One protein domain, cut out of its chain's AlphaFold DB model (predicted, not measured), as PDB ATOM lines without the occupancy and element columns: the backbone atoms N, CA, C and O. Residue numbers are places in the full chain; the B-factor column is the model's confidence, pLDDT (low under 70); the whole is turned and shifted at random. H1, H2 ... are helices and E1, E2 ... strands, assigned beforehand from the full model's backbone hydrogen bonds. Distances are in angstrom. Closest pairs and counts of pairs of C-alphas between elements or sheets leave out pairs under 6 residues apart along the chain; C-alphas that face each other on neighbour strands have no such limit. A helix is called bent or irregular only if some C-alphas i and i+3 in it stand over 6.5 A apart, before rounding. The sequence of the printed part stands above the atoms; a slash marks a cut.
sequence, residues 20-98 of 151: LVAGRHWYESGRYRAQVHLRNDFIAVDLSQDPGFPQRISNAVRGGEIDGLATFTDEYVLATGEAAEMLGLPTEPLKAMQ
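What this domain is: This is residues 20 to 98 of the 151 residues of the protein "ATPgrasp_N domain-containing protein" of Aspergillus leporis (UniProt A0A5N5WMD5). A small ribbon of two parallel strands, E1 and E2, lies between two unlike ends: on one side the chain loops out through the short helices H1 and H2, and on the other side H3, H4 and H5 follow one another in a row that steps away from the strands. Residues 29 to 34 stick out at the H2 end, H5 lies at the other end, and a long link between H3 and H4 folds back beside them. The printed part has 79 residues with five named helices and two named strands, in the order E1, H1, H2, E2, H3, H4, H5; the class is mostly helix. It is compact, with a radius of gyration of the C-alphas of 12.7 A and spans of 37 by 25 by 19 A.

How they stand to each other: E1, residues 20 to 22, and E2, residues 41 to 44, are parallel neighbours at 14 degrees; N 43 and O 20 are 2.9 A apart and N 20 and O 41 are 3.0 A apart, within hydrogen-bond range. With H1, residues 24 to 27, and H2, residues 30 to 38, between them, they form a strand-helix-strand unit, two parallel neighbour strands joined through helices, with a right-handed crossover. H1 and H2 are close but not clearly touching, with the closest C-alphas, those of Tyr 27 and Arg 33, 5.1 A apart. The closest C-alphas of E2 and H3, residues 53 to 61, are those of Ile 43 and Ala 60, 6.8 A apart. H3 and H4, residues 74 to 87, touch at a steep tilt of 57 degrees and run the same way; the closest C-alphas, those of Pro 54 and Ala 79, are 4.7 A apart. H4 touches H5, residues 94 to 98, with residues 77 to 82 alone, and the closest C-alphas are those of Gly 81 and Leu 94, 6.1 A apart. H2 and H4 are apart. In H3 and H5 every O i to N i+4 pair is within hydrogen-bond range; in H4 8 of 10 are, in H2 0 of 5, with 4 of 6 O i to N i+3 pairs within range there, and H1 is too short for an O i to N i+4 pair.

Where its parts are: E1 begins at C-alpha 20, (-81.046, 21.526, -29.025), and is 6.2 A long; E2 is 10.0 A long. H4, the longest helix, measures 20.5 A and begins at C-alpha 74, (-95.221, 29.530, -28.940). H2 measures 15.4 A and H3 12.9 A. H1 measures 5.8 A. H5 measures 6.2 A and ends at C-alpha 98, (-100.614, 30.490, -38.231). H2 and H4 are irregular: C-alphas 34 and 37 are 7.6 A apart, and C-alphas 75 and 78 are 7.5 A apart.

The domain as a whole: The two C-alphas farthest apart are those of Gly 30 and Lys 95, 37.2 A. The printed part has no cut. The link from H3 to H4, residues 62 to 73, is long. The mean pLDDT of the printed part is 87.9; residues 28 to 29 and residue 31 are under 70.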
ATOM      1  N   LEU A  20     -80.389  20.359 -29.597       78.88
ATOM      2  CA  LEU A  20     -81.046  21.526 -29.025       78.88
ATOM      3  C   LEU A  20     -80.564  22.793 -29.741       78.88
ATOM      4  O   LEU A  20     -79.387  23.141 -29.639       78.88
ATOM      5  N   VAL A  21     -81.487  23.505 -30.390       78.69
ATOM      6  CA  VAL A  21     -81.252  24.831 -30.979       78.69
ATOM      7  C   VAL A  21     -81.777  25.893 -30.020       78.69
ATOM      8  O   VAL A  21     -82.985  26.009 -29.823       78.69
ATOM      9  N   ALA A  22     -80.885  26.650 -29.379       79.88
ATOM     10  CA  ALA A  22     -81.299  27.669 -28.415       79.88
ATOM     11  C   ALA A  22     -80.273  28.798 -28.253       79.88
ATOM     12  O   ALA A  22     -79.137  28.722 -28.724       79.88
ATOM     13  N   GLY A  23     -80.678  29.841 -27.528       79.06
ATOM     14  CA  GLY A  23     -79.815  30.950 -27.157       79.06
ATOM     15  C   GLY A  23     -78.674  30.472 -26.266       79.06
ATOM     16  O   GLY A  23     -78.898  29.840 -25.232       79.06
ATOM     17  N   ARG A  24     -77.440  30.812 -26.652       77.12
ATOM     18  CA  ARG A  24     -76.206  30.418 -25.953       77.12
ATOM     19  C   ARG A  24     -76.276  30.653 -24.435       77.12
ATOM     20  O   ARG A  24     -76.005  29.752 -23.645       77.12
ATOM     21  N   HIS A  25     -76.719  31.847 -24.044       72.25
ATOM     22  CA  HIS A  25     -76.760  32.299 -22.653       72.25
ATOM     23  C   HIS A  25     -77.652  31.448 -21.732       72.25
ATOM     24  O   HIS A  25     -77.415  31.421 -20.526       72.25
ATOM     25  N   TRP A  26     -78.633  30.715 -22.272       70.75
ATOM     26  CA  TRP A  26     -79.485  29.833 -21.471       70.75
ATOM     27  C   TRP A  26     -78.776  28.549 -21.042       70.75
ATOM     28  O   TRP A  26     -79.074  28.038 -19.970       70.75
ATOM     29  N   TYR A  27     -77.835  28.032 -21.838       73.44
ATOM     30  CA  TYR A  27     -77.288  26.679 -21.652       73.44
ATOM     31  C   TYR A  27     -75.802  26.638 -21.283       73.44
ATOM     32  O   TYR A  27     -75.285  25.572 -20.947       73.44
ATOM     33  N   GLU A  28     -75.115  27.781 -21.288       69.75
ATOM     34  CA  GLU A  28     -73.711  27.871 -20.864       69.75
ATOM     35  C   GLU A  28     -73.521  28.064 -19.355       69.75
ATOM     36  O   GLU A  28     -72.437  27.802 -18.833       69.75
ATOM     37  N   SER A  29     -74.567  28.456 -18.621       69.38
ATOM     38  CA  SER A  29     -74.499  28.660 -17.171       69.38
ATOM     39  C   SER A  29     -75.749  28.151 -16.442       69.38
ATOM     40  O   SER A  29     -76.822  27.999 -17.023       69.38
ATOM     41  N   GLY A  30     -75.609  27.842 -15.151       70.25
ATOM     42  CA  GLY A  30     -76.737  27.502 -14.281       70.25
ATOM     43  C   GLY A  30     -77.407  26.145 -14.550       70.25
ATOM     44  O   GLY A  30     -76.777  25.174 -14.974       70.25
ATOM     45  N   ARG A  31     -78.711  26.073 -14.244       69.88
ATOM     46  CA  ARG A  31     -79.512  24.833 -14.157       69.88
ATOM     47  C   ARG A  31     -79.581  24.039 -15.466       69.88
ATOM     48  O   ARG A  31     -79.682  22.816 -15.424       69.88
ATOM     49  N   TYR A  32     -79.520  24.710 -16.610       73.19
ATOM     50  CA  TYR A  32     -79.668  24.062 -17.913       73.19
ATOM     51  C   TYR A  32     -78.379  23.392 -18.405       73.19
ATOM     52  O   TYR A  32     -78.450  22.402 -19.128       73.19
ATOM     53  N   ARG A  33     -77.198  23.833 -17.942       74.94
ATOM     54  CA  ARG A  33     -75.924  23.154 -18.238       74.94
ATOM     55  C   ARG A  33     -75.907  21.715 -17.708       74.94
ATOM     56  O   ARG A  33     -75.370  20.822 -18.358       74.94
ATOM     57  N   ALA A  34     -76.543  21.472 -16.561       78.94
ATOM     58  CA  ALA A  34     -76.651  20.138 -15.963       78.94
ATOM     59  C   ALA A  34     -77.479  19.148 -16.814       78.94
ATOM     60  O   ALA A  34     -77.384  17.939 -16.618       78.94
ATOM     61  N   GLN A  35     -78.260  19.640 -17.781       81.88
ATOM     62  CA  GLN A  35     -79.124  18.844 -18.660       81.88
ATOM     63  C   GLN A  35     -78.427  18.405 -19.957       81.88
ATOM     64  O   GLN A  35     -79.083  17.907 -20.866       81.88
ATOM     65  N   VAL A  36     -77.100  18.555 -20.061       82.94
ATOM     66  CA  VAL A  36     -76.333  18.149 -21.255       82.94
ATOM     67  C   VAL A  36     -76.546  16.677 -21.635       82.94
ATOM     68  O   VAL A  36     -76.506  16.346 -22.810       82.94
ATOM     69  N   HIS A  37     -76.843  15.819 -20.659       85.25
ATOM     70  CA  HIS A  37     -77.121  14.396 -20.855       85.25
ATOM     71  C   HIS A  37     -78.483  14.103 -21.517       85.25
ATOM     72  O   HIS A  37     -78.733  12.961 -21.885       85.25
ATOM     73  N   LEU A  38     -79.367  15.100 -21.659       85.06
ATOM     74  CA  LEU A  38     -80.687  14.955 -22.293       85.06
ATOM     75  C   LEU A  38     -80.677  15.239 -23.804       85.06
ATOM     76  O   LEU A  38     -81.723  15.165 -24.444       85.06
ATOM     77  N   ARG A  39     -79.526  15.601 -24.372       84.56
ATOM     78  CA  ARG A  39     -79.381  15.981 -25.782       84.56
ATOM     79  C   ARG A  39     -78.152  15.316 -26.383       84.56
ATOM     80  O   ARG A  39     -77.167  15.084 -25.685       84.56
ATOM     81  N   ASN A  40     -78.198  15.057 -27.682       86.50
ATOM     82  CA  ASN A  40     -77.038  14.562 -28.415       86.50
ATOM     83  C   ASN A  40     -76.083  15.700 -28.780       86.50
ATOM     84  O   ASN A  40     -74.875  15.492 -28.780       86.50
ATOM     85  N   ASP A  41     -76.624  16.887 -29.065       87.00
ATOM     86  CA  ASP A  41     -75.841  18.041 -29.498       87.00
ATOM     87  C   ASP A  41     -76.488  19.377 -29.085       87.00
ATOM     88  O   ASP A  41     -77.653  19.437 -28.667       87.00
ATOM     89  N   PHE A  42     -75.718  20.461 -29.191       87.44
ATOM     90  CA  PHE A  42     -76.143  21.828 -28.937       87.44
ATOM     91  C   PHE A  42     -75.666  22.797 -29.996       87.44
ATOM     92  O   PHE A  42     -74.469  23.018 -30.167       87.44
ATOM     93  N   ILE A  43     -76.629  23.485 -30.592       88.88
ATOM     94  CA  ILE A  43     -76.370  24.470 -31.622       88.88
ATOM     95  C   ILE A  43     -76.847  25.818 -31.092       88.88
ATOM     96  O   ILE A  43     -78.042  26.082 -30.941       88.88
ATOM     97  N   ALA A  44     -75.884  26.670 -30.755       89.31
ATOM     98  CA  ALA A  44     -76.162  28.019 -30.292       89.31
ATOM     99  C   ALA A  44     -76.627  28.892 -31.466       89.31
ATOM    100  O   ALA A  44     -75.892  29.059 -32.439       89.31
ATOM    101  N   VAL A  45     -77.811  29.490 -31.345       90.06
ATOM    102  CA  VAL A  45     -78.389  30.385 -32.361       90.06
ATOM    103  C   VAL A  45     -78.854  31.683 -31.706       90.06
ATOM    104  O   VAL A  45     -79.307  31.687 -30.560       90.06
ATOM    105  N   ASP A  46     -78.728  32.795 -32.428       90.19
ATOM    106  CA  ASP A  46     -79.359  34.059 -32.050       90.19
ATOM    107  C   ASP A  46     -80.884  33.967 -32.230       90.19
ATOM    108  O   ASP A  46     -81.382  33.780 -33.346       90.19
ATOM    109  N   LEU A  47     -81.603  34.101 -31.113       89.31
ATOM    110  CA  LEU A  47     -83.059  33.963 -31.012       89.31
ATOM    111  C   LEU A  47     -83.825  35.281 -31.219       89.31
ATOM    112  O   LEU A  47     -85.017  35.345 -30.910       89.31
ATOM    113  N   SER A  48     -83.166  36.331 -31.718       91.31
ATOM    114  CA  SER A  48     -83.828  37.547 -32.208       91.31
ATOM    115  C   SER A  48     -84.982  37.185 -33.159       91.31
ATOM    116  O   SER A  48     -84.788  36.413 -34.093       91.31
ATOM    117  N   GLN A  49     -86.195  37.697 -32.925       86.06
ATOM    118  CA  GLN A  49     -87.378  37.399 -33.755       86.06
ATOM    119  C   GLN A  49     -87.539  38.423 -34.885       86.06
ATOM    120  O   GLN A  49     -88.489  39.203 -34.922       86.06
ATOM    121  N   ASP A  50     -86.576  38.435 -35.798       93.38
ATOM    122  CA  ASP A  50     -86.629  39.197 -37.048       93.38
ATOM    123  C   ASP A  50     -86.931  38.271 -38.244       93.38
ATOM    124  O   ASP A  50     -86.847  37.047 -38.108       93.38
ATOM    125  N   PRO A  51     -87.260  38.817 -39.433       93.44
ATOM    126  CA  PRO A  51     -87.569  38.006 -40.615       93.44
ATOM    127  C   PRO A  51     -86.466  37.018 -41.036       93.44
ATOM    128  O   PRO A  51     -86.745  36.073 -41.763       93.44
ATOM    129  N   GLY A  52     -85.217  37.205 -40.595       96.50
ATOM    130  CA  GLY A  52     -84.111  36.286 -40.865       96.50
ATOM    131  C   GLY A  52     -84.040  35.086 -39.914       96.50
ATOM    132  O   GLY A  52     -83.205  34.201 -40.115       96.50
ATOM    133  N   PHE A  53     -84.881  35.028 -38.878       95.38
ATOM    134  CA  PHE A  53     -84.807  33.992 -37.850       95.38
ATOM    135  C   PHE A  53     -85.003  32.553 -38.373       95.38
ATOM    136  O   PHE A  53     -84.160  31.709 -38.051       95.38
ATOM    137  N   PRO A  54     -85.994  32.245 -39.239       96.50
ATOM    138  CA  PRO A  54     -86.137  30.905 -39.822       96.50
ATOM    139  C   PRO A  54     -84.892  30.467 -40.609       96.50
ATOM    140  O   PRO A  54     -84.417  29.334 -40.493       96.50
ATOM    141  N   GLN A  55     -84.288  31.397 -41.359       97.25
ATOM    142  CA  GLN A  55     -83.068  31.134 -42.121       97.25
ATOM    143  C   GLN A  55     -81.866  30.857 -41.207       97.25
ATOM    144  O   GLN A  55     -81.039  30.003 -41.530       97.25
ATOM    145  N   ARG A  56     -81.766  31.544 -40.060       96.31
ATOM    146  CA  ARG A  56     -80.726  31.268 -39.057       96.31
ATOM    147  C   ARG A  56     -80.859  29.863 -38.483       96.31
ATOM    148  O   ARG A  56     -79.853  29.162 -38.422       96.31
ATOM    149  N   ILE A  57     -82.073  29.443 -38.116       95.38
ATOM    150  CA  ILE A  57     -82.331  28.081 -37.622       95.38
ATOM    151  C   ILE A  57     -81.928  27.061 -38.689       95.38
ATOM    152  O   ILE A  57     -81.117  26.179 -38.411       95.38
ATOM    153  N   SER A  58     -82.441  27.206 -39.916       95.38
ATOM    154  CA  SER A  58     -82.191  26.229 -40.979       95.38
ATOM    155  C   SER A  58     -80.717  26.142 -41.372       95.38
ATOM    156  O   SER A  58     -80.217  25.046 -41.597       95.38
ATOM    157  N   ASN A  59     -79.989  27.262 -41.402       95.38
ATOM    158  CA  ASN A  59     -78.548  27.258 -41.662       95.38
ATOM    159  C   ASN A  59     -77.755  26.584 -40.542       95.38
ATOM    160  O   ASN A  59     -76.803  25.866 -40.831       95.38
ATOM    161  N   ALA A  60     -78.138  26.803 -39.283       93.06
ATOM    162  CA  ALA A  60     -77.411  26.278 -38.134       93.06
ATOM    163  C   ALA A  60     -77.462  24.746 -38.044       93.06
ATOM    164  O   ALA A  60     -76.526  24.130 -37.546       93.06
ATOM    165  N   VAL A  61     -78.541  24.137 -38.541       91.81
ATOM    166  CA  VAL A  61     -78.738  22.678 -38.528       91.81
ATOM    167  C   VAL A  61     -78.462  22.017 -39.884       91.81
ATOM    168  O   VAL A  61     -78.540  20.794 -40.008       91.81
ATOM    169  N   ARG A  62     -78.150  22.806 -40.920       91.31
ATOM    170  CA  ARG A  62     -77.933  22.306 -42.282       91.31
ATOM    171  C   ARG A  62     -76.736  21.359 -42.324       91.31
ATOM    172  O   ARG A  62     -75.650  21.703 -41.873       91.31
ATOM    173  N   GLY A  63     -76.929  20.190 -42.932       83.56
ATOM    174  CA  GLY A  63     -75.889  19.162 -43.039       83.56
ATOM    175  C   GLY A  63     -75.707  18.317 -41.774       83.56
ATOM    176  O   GLY A  63     -74.884  17.407 -41.784       83.56
ATOM    177  N   GLY A  64     -76.472  18.586 -40.710       79.44
ATOM    178  CA  GLY A  64     -76.602  17.677 -39.575       79.44
ATOM    179  C   GLY A  64     -77.557  16.518 -39.873       79.44
ATOM    180  O   GLY A  64     -78.433  16.618 -40.731       79.44
ATOM    181  N   GLU A  65     -77.416  15.423 -39.129       83.00
ATOM    182  CA  GLU A  65     -78.349  14.288 -39.152       83.00
ATOM    183  C   GLU A  65     -79.528  14.563 -38.201       83.00
ATOM    184  O   GLU A  65     -79.572  14.035 -37.088       83.00
ATOM    185  N   ILE A  66     -80.445  15.447 -38.610       86.62
ATOM    186  CA  ILE A  66     -81.690  15.714 -37.876       86.62
ATOM    187  C   ILE A  66     -82.908  15.238 -38.667       86.62
ATOM    188  O   ILE A  66     -83.022  15.489 -39.863       86.62
ATOM    189  N   ASP A  67     -83.840  14.589 -37.972       87.94
ATOM    190  CA  ASP A  67     -85.077  14.070 -38.574       87.94
ATOM    191  C   ASP A  67     -86.241  15.069 -38.493       87.94
ATOM    192  O   ASP A  67     -87.292  14.869 -39.098       87.94
ATOM    193  N   GLY A  68     -86.083  16.152 -37.728       89.81
ATOM    194  CA  GLY A  68     -87.138  17.134 -37.518       89.81
ATOM    195  C   GLY A  68     -86.713  18.299 -36.634       89.81
ATOM    196  O   GLY A  68     -85.650  18.292 -36.010       89.81
ATOM    197  N   LEU A  69     -87.582  19.305 -36.577       92.19
ATOM    198  CA  LEU A  69     -87.443  20.467 -35.710       92.19
ATOM    199  C   LEU A  69     -88.675  20.588 -34.816       92.19
ATOM    200  O   LEU A  69     -89.805  20.415 -35.263       92.19
ATOM    201  N   ALA A  70     -88.451  20.915 -33.547       91.25
ATOM    202  CA  ALA A  70     -89.512  21.143 -32.580       91.25
ATOM    203  C   ALA A  70     -89.160  22.329 -31.685       91.25
ATOM    204  O   ALA A  70     -87.992  22.600 -31.406       91.25
ATOM    205  N   THR A  71     -90.187  23.020 -31.203       90.62
ATOM    206  CA  THR A  71     -90.051  24.077 -30.204       90.62
ATOM    207  C   THR A  71     -91.103  23.908 -29.122       90.62
ATOM    208  O   THR A  71     -92.209  23.437 -29.373       90.62
ATOM    209  N   PHE A  72     -90.748  24.317 -27.909       86.62
ATOM    210  CA  PHE A  72     -91.635  24.321 -26.746       86.62
ATOM    211  C   PHE A  72     -92.110  25.733 -26.386       86.62
ATOM    212  O   PHE A  72     -92.689  25.943 -25.323       86.62
ATOM    213  N   THR A  73     -91.818  26.717 -27.240       86.38
ATOM    214  CA  THR A  73     -92.196  28.115 -27.030       86.38
ATOM    215  C   THR A  73     -93.028  28.596 -28.209       86.38
ATOM    216  O   THR A  73     -92.526  28.635 -29.333       86.38
ATOM    217  N   ASP A  74     -94.271  29.009 -27.941       87.88
ATOM    218  CA  ASP A  74     -95.221  29.530 -28.940       87.88
ATOM    219  C   ASP A  74     -94.601  30.610 -29.837       87.88
ATOM    220  O   ASP A  74     -94.850  30.662 -31.038       87.88
ATOM    221  N   GLU A  75     -93.751  31.456 -29.258       87.94
ATOM    222  CA  GLU A  75     -93.073  32.565 -29.935       87.94
ATOM    223  C   GLU A  75     -92.133  32.112 -31.071       87.94
ATOM    224  O   GLU A  75     -91.788  32.894 -31.951       87.94
ATOM    225  N   TYR A  76     -91.727  30.841 -31.073       91.06
ATOM    226  CA  TYR A  76     -90.832  30.279 -32.083       91.06
ATOM    227  C   TYR A  76     -91.528  29.309 -33.038       91.06
ATOM    228  O   TYR A  76     -90.921  28.939 -34.035       91.06
ATOM    229  N   VAL A  77     -92.785  28.918 -32.791       92.44
ATOM    230  CA  VAL A  77     -93.475  27.871 -33.575       92.44
ATOM    231  C   VAL A  77     -93.489  28.187 -35.068       92.44
ATOM    232  O   VAL A  77     -93.140  27.321 -35.862       92.44
ATOM    233  N   LEU A  78     -93.820  29.426 -35.454       93.69
ATOM    234  CA  LEU A  78     -93.850  29.804 -36.873       93.69
ATOM    235  C   LEU A  78     -92.457  29.740 -37.505       93.69
ATOM    236  O   LEU A  78     -92.305  29.159 -38.572       93.69
ATOM    237  N   ALA A  79     -91.438  30.271 -36.825       94.94
ATOM    238  CA  ALA A  79     -90.075  30.260 -37.343       94.94
ATOM    239  C   ALA A  79     -89.480  28.845 -37.407       94.94
ATOM    240  O   ALA A  79     -88.730  28.529 -38.327       94.94
ATOM    241  N   THR A  80     -89.820  27.983 -36.446       95.19
ATOM    242  CA  THR A  80     -89.429  26.570 -36.440       95.19
ATOM    243  C   THR A  80     -90.097  25.804 -37.579       95.19
ATOM    244  O   THR A  80     -89.405  25.068 -38.278       95.19
ATOM    245  N   GLY A  81     -91.404  25.994 -37.793       95.38
ATOM    246  CA  GLY A  81     -92.130  25.371 -38.902       95.38
ATOM    247  C   GLY A  81     -91.599  25.823 -40.260       95.38
ATOM    248  O   GLY A  81     -91.294  24.992 -41.107       95.38
ATOM    249  N   GLU A  82     -91.378  27.127 -40.439       96.62
ATOM    250  CA  GLU A  82     -90.796  27.675 -41.669       96.62
ATOM    251  C   GLU A  82     -89.375  27.140 -41.915       96.62
ATOM    252  O   GLU A  82     -89.060  26.699 -43.016       96.62
ATOM    253  N   ALA A  83     -88.524  27.072 -40.885       96.06
ATOM    254  CA  ALA A  83     -87.197  26.468 -41.008       96.06
ATOM    255  C   ALA A  83     -87.253  24.973 -41.381       96.06
ATOM    256  O   ALA A  83     -86.398  24.507 -42.135       96.06
ATOM    257  N   ALA A  84     -88.239  24.227 -40.873       95.19
ATOM    258  CA  ALA A  84     -88.450  22.827 -41.233       95.19
ATOM    259  C   ALA A  84     -88.889  22.684 -42.700       95.19
ATOM    260  O   ALA A  84     -88.312  21.864 -43.415       95.19
ATOM    261  N   GLU A  85     -89.813  23.532 -43.174       95.69
ATOM    262  CA  GLU A  85     -90.214  23.591 -44.589       95.69
ATOM    263  C   GLU A  85     -89.003  23.885 -45.496       95.69
ATOM    264  O   GLU A  85     -88.791  23.185 -46.486       95.69
ATOM    265  N   MET A  86     -88.148  24.849 -45.125       95.38
ATOM    266  CA  MET A  86     -86.921  25.187 -45.871       95.38
ATOM    267  C   MET A  86     -85.933  24.018 -45.997       95.38
ATOM    268  O   MET A  86     -85.146  23.978 -46.943       95.38
ATOM    269  N   LEU A  87     -85.930  23.098 -45.030       94.12
ATOM    270  CA  LEU A  87     -85.055  21.923 -44.997       94.12
ATOM    271  C   LEU A  87     -85.707  20.671 -45.604       94.12
ATOM    272  O   LEU A  87     -85.042  19.644 -45.709       94.12
ATOM    273  N   GLY A  88     -86.987  20.738 -45.983       93.44
ATOM    274  CA  GLY A  88     -87.758  19.570 -46.413       93.44
ATOM    275  C   GLY A  88     -88.016  18.557 -45.291       93.44
ATOM    276  O   GLY A  88     -88.227  17.380 -45.572       93.44
ATOM    277  N   LEU A  89     -87.972  18.995 -44.029       92.31
ATOM    278  CA  LEU A  89     -88.235  18.149 -42.865       92.31
ATOM    279  C   LEU A  89     -89.745  18.028 -42.597       92.31
ATOM    280  O   LEU A  89     -90.505  18.931 -42.959       92.31
ATOM    281  N   PRO A  90     -90.202  16.954 -41.924       92.12
ATOM    282  CA  PRO A  90     -91.599  16.811 -41.532       92.12
ATOM    283  C   PRO A  90     -92.076  17.984 -40.666       92.12
ATOM    284  O   PRO A  90     -91.487  18.285 -39.627       92.12
ATOM    285  N   THR A  91     -93.163  18.630 -41.084       94.25
ATOM    286  CA  THR A  91     -93.813  19.725 -40.357       94.25
ATOM    287  C   THR A  91     -95.257  19.880 -40.824       94.25
ATOM    288  O   THR A  91     -95.595  19.532 -41.956       94.25
ATOM    289  N   GLU A  92     -96.115  20.422 -39.961       93.62
ATOM    290  CA  GLU A  92     -97.427  20.907 -40.396       93.62
ATOM    291  C   GLU A  92     -97.261  22.111 -41.339       93.62
ATOM    292  O   GLU A  92     -96.296  22.868 -41.185       93.62
ATOM    293  N   PRO A  93     -98.201  22.347 -42.274       94.19
ATOM    294  CA  PRO A  93     -98.147  23.514 -43.148       94.19
ATOM    295  C   PRO A  93     -98.119  24.816 -42.343       94.19
ATOM    296  O   PRO A  93     -98.949  25.011 -41.445       94.19
ATOM    297  N   LEU A  94     -97.253  25.762 -42.717       91.69
ATOM    298  CA  LEU A  94     -97.105  27.033 -41.996       91.69
ATOM    299  C   LEU A  94     -98.439  27.779 -41.811       91.69
ATOM    300  O   LEU A  94     -98.711  28.352 -40.755       91.69
ATOM    301  N   LYS A  95     -99.328  27.711 -42.808       92.25
ATOM    302  CA  LYS A  95    -100.677  28.294 -42.738       92.25
ATOM    303  C   LYS A  95    -101.531  27.687 -41.618       92.25
ATOM    304  O   LYS A  95    -102.251  28.421 -40.944       92.25
ATOM    305  N   ALA A  96    -101.458  26.373 -41.407       93.56
ATOM    306  CA  ALA A  96    -102.187  25.704 -40.333       93.56
ATOM    307  C   ALA A  96    -101.645  26.137 -38.962       93.56
ATOM    308  O   ALA A  96    -102.418  26.452 -38.056       93.56
ATOM    309  N   MET A  97    -100.320  26.263 -38.837       93.12
ATOM    310  CA  MET A  97     -99.693  26.789 -37.623       93.12
ATOM    311  C   MET A  97    -100.124  28.233 -37.340       93.12
ATOM    312  O   MET A  97    -100.526  28.540 -36.221       93.12
ATOM    313  N   GLN A  98    -100.123  29.110 -38.350       92.31
ATOM    314  CA  GLN A  98    -100.614  30.490 -38.231       92.31
ATOM    315  C   GLN A  98    -102.067  30.536 -37.752       92.31
ATOM    316  O   GLN A  98    -102.395  31.322 -36.861       92.31
TER     317      GLN A  98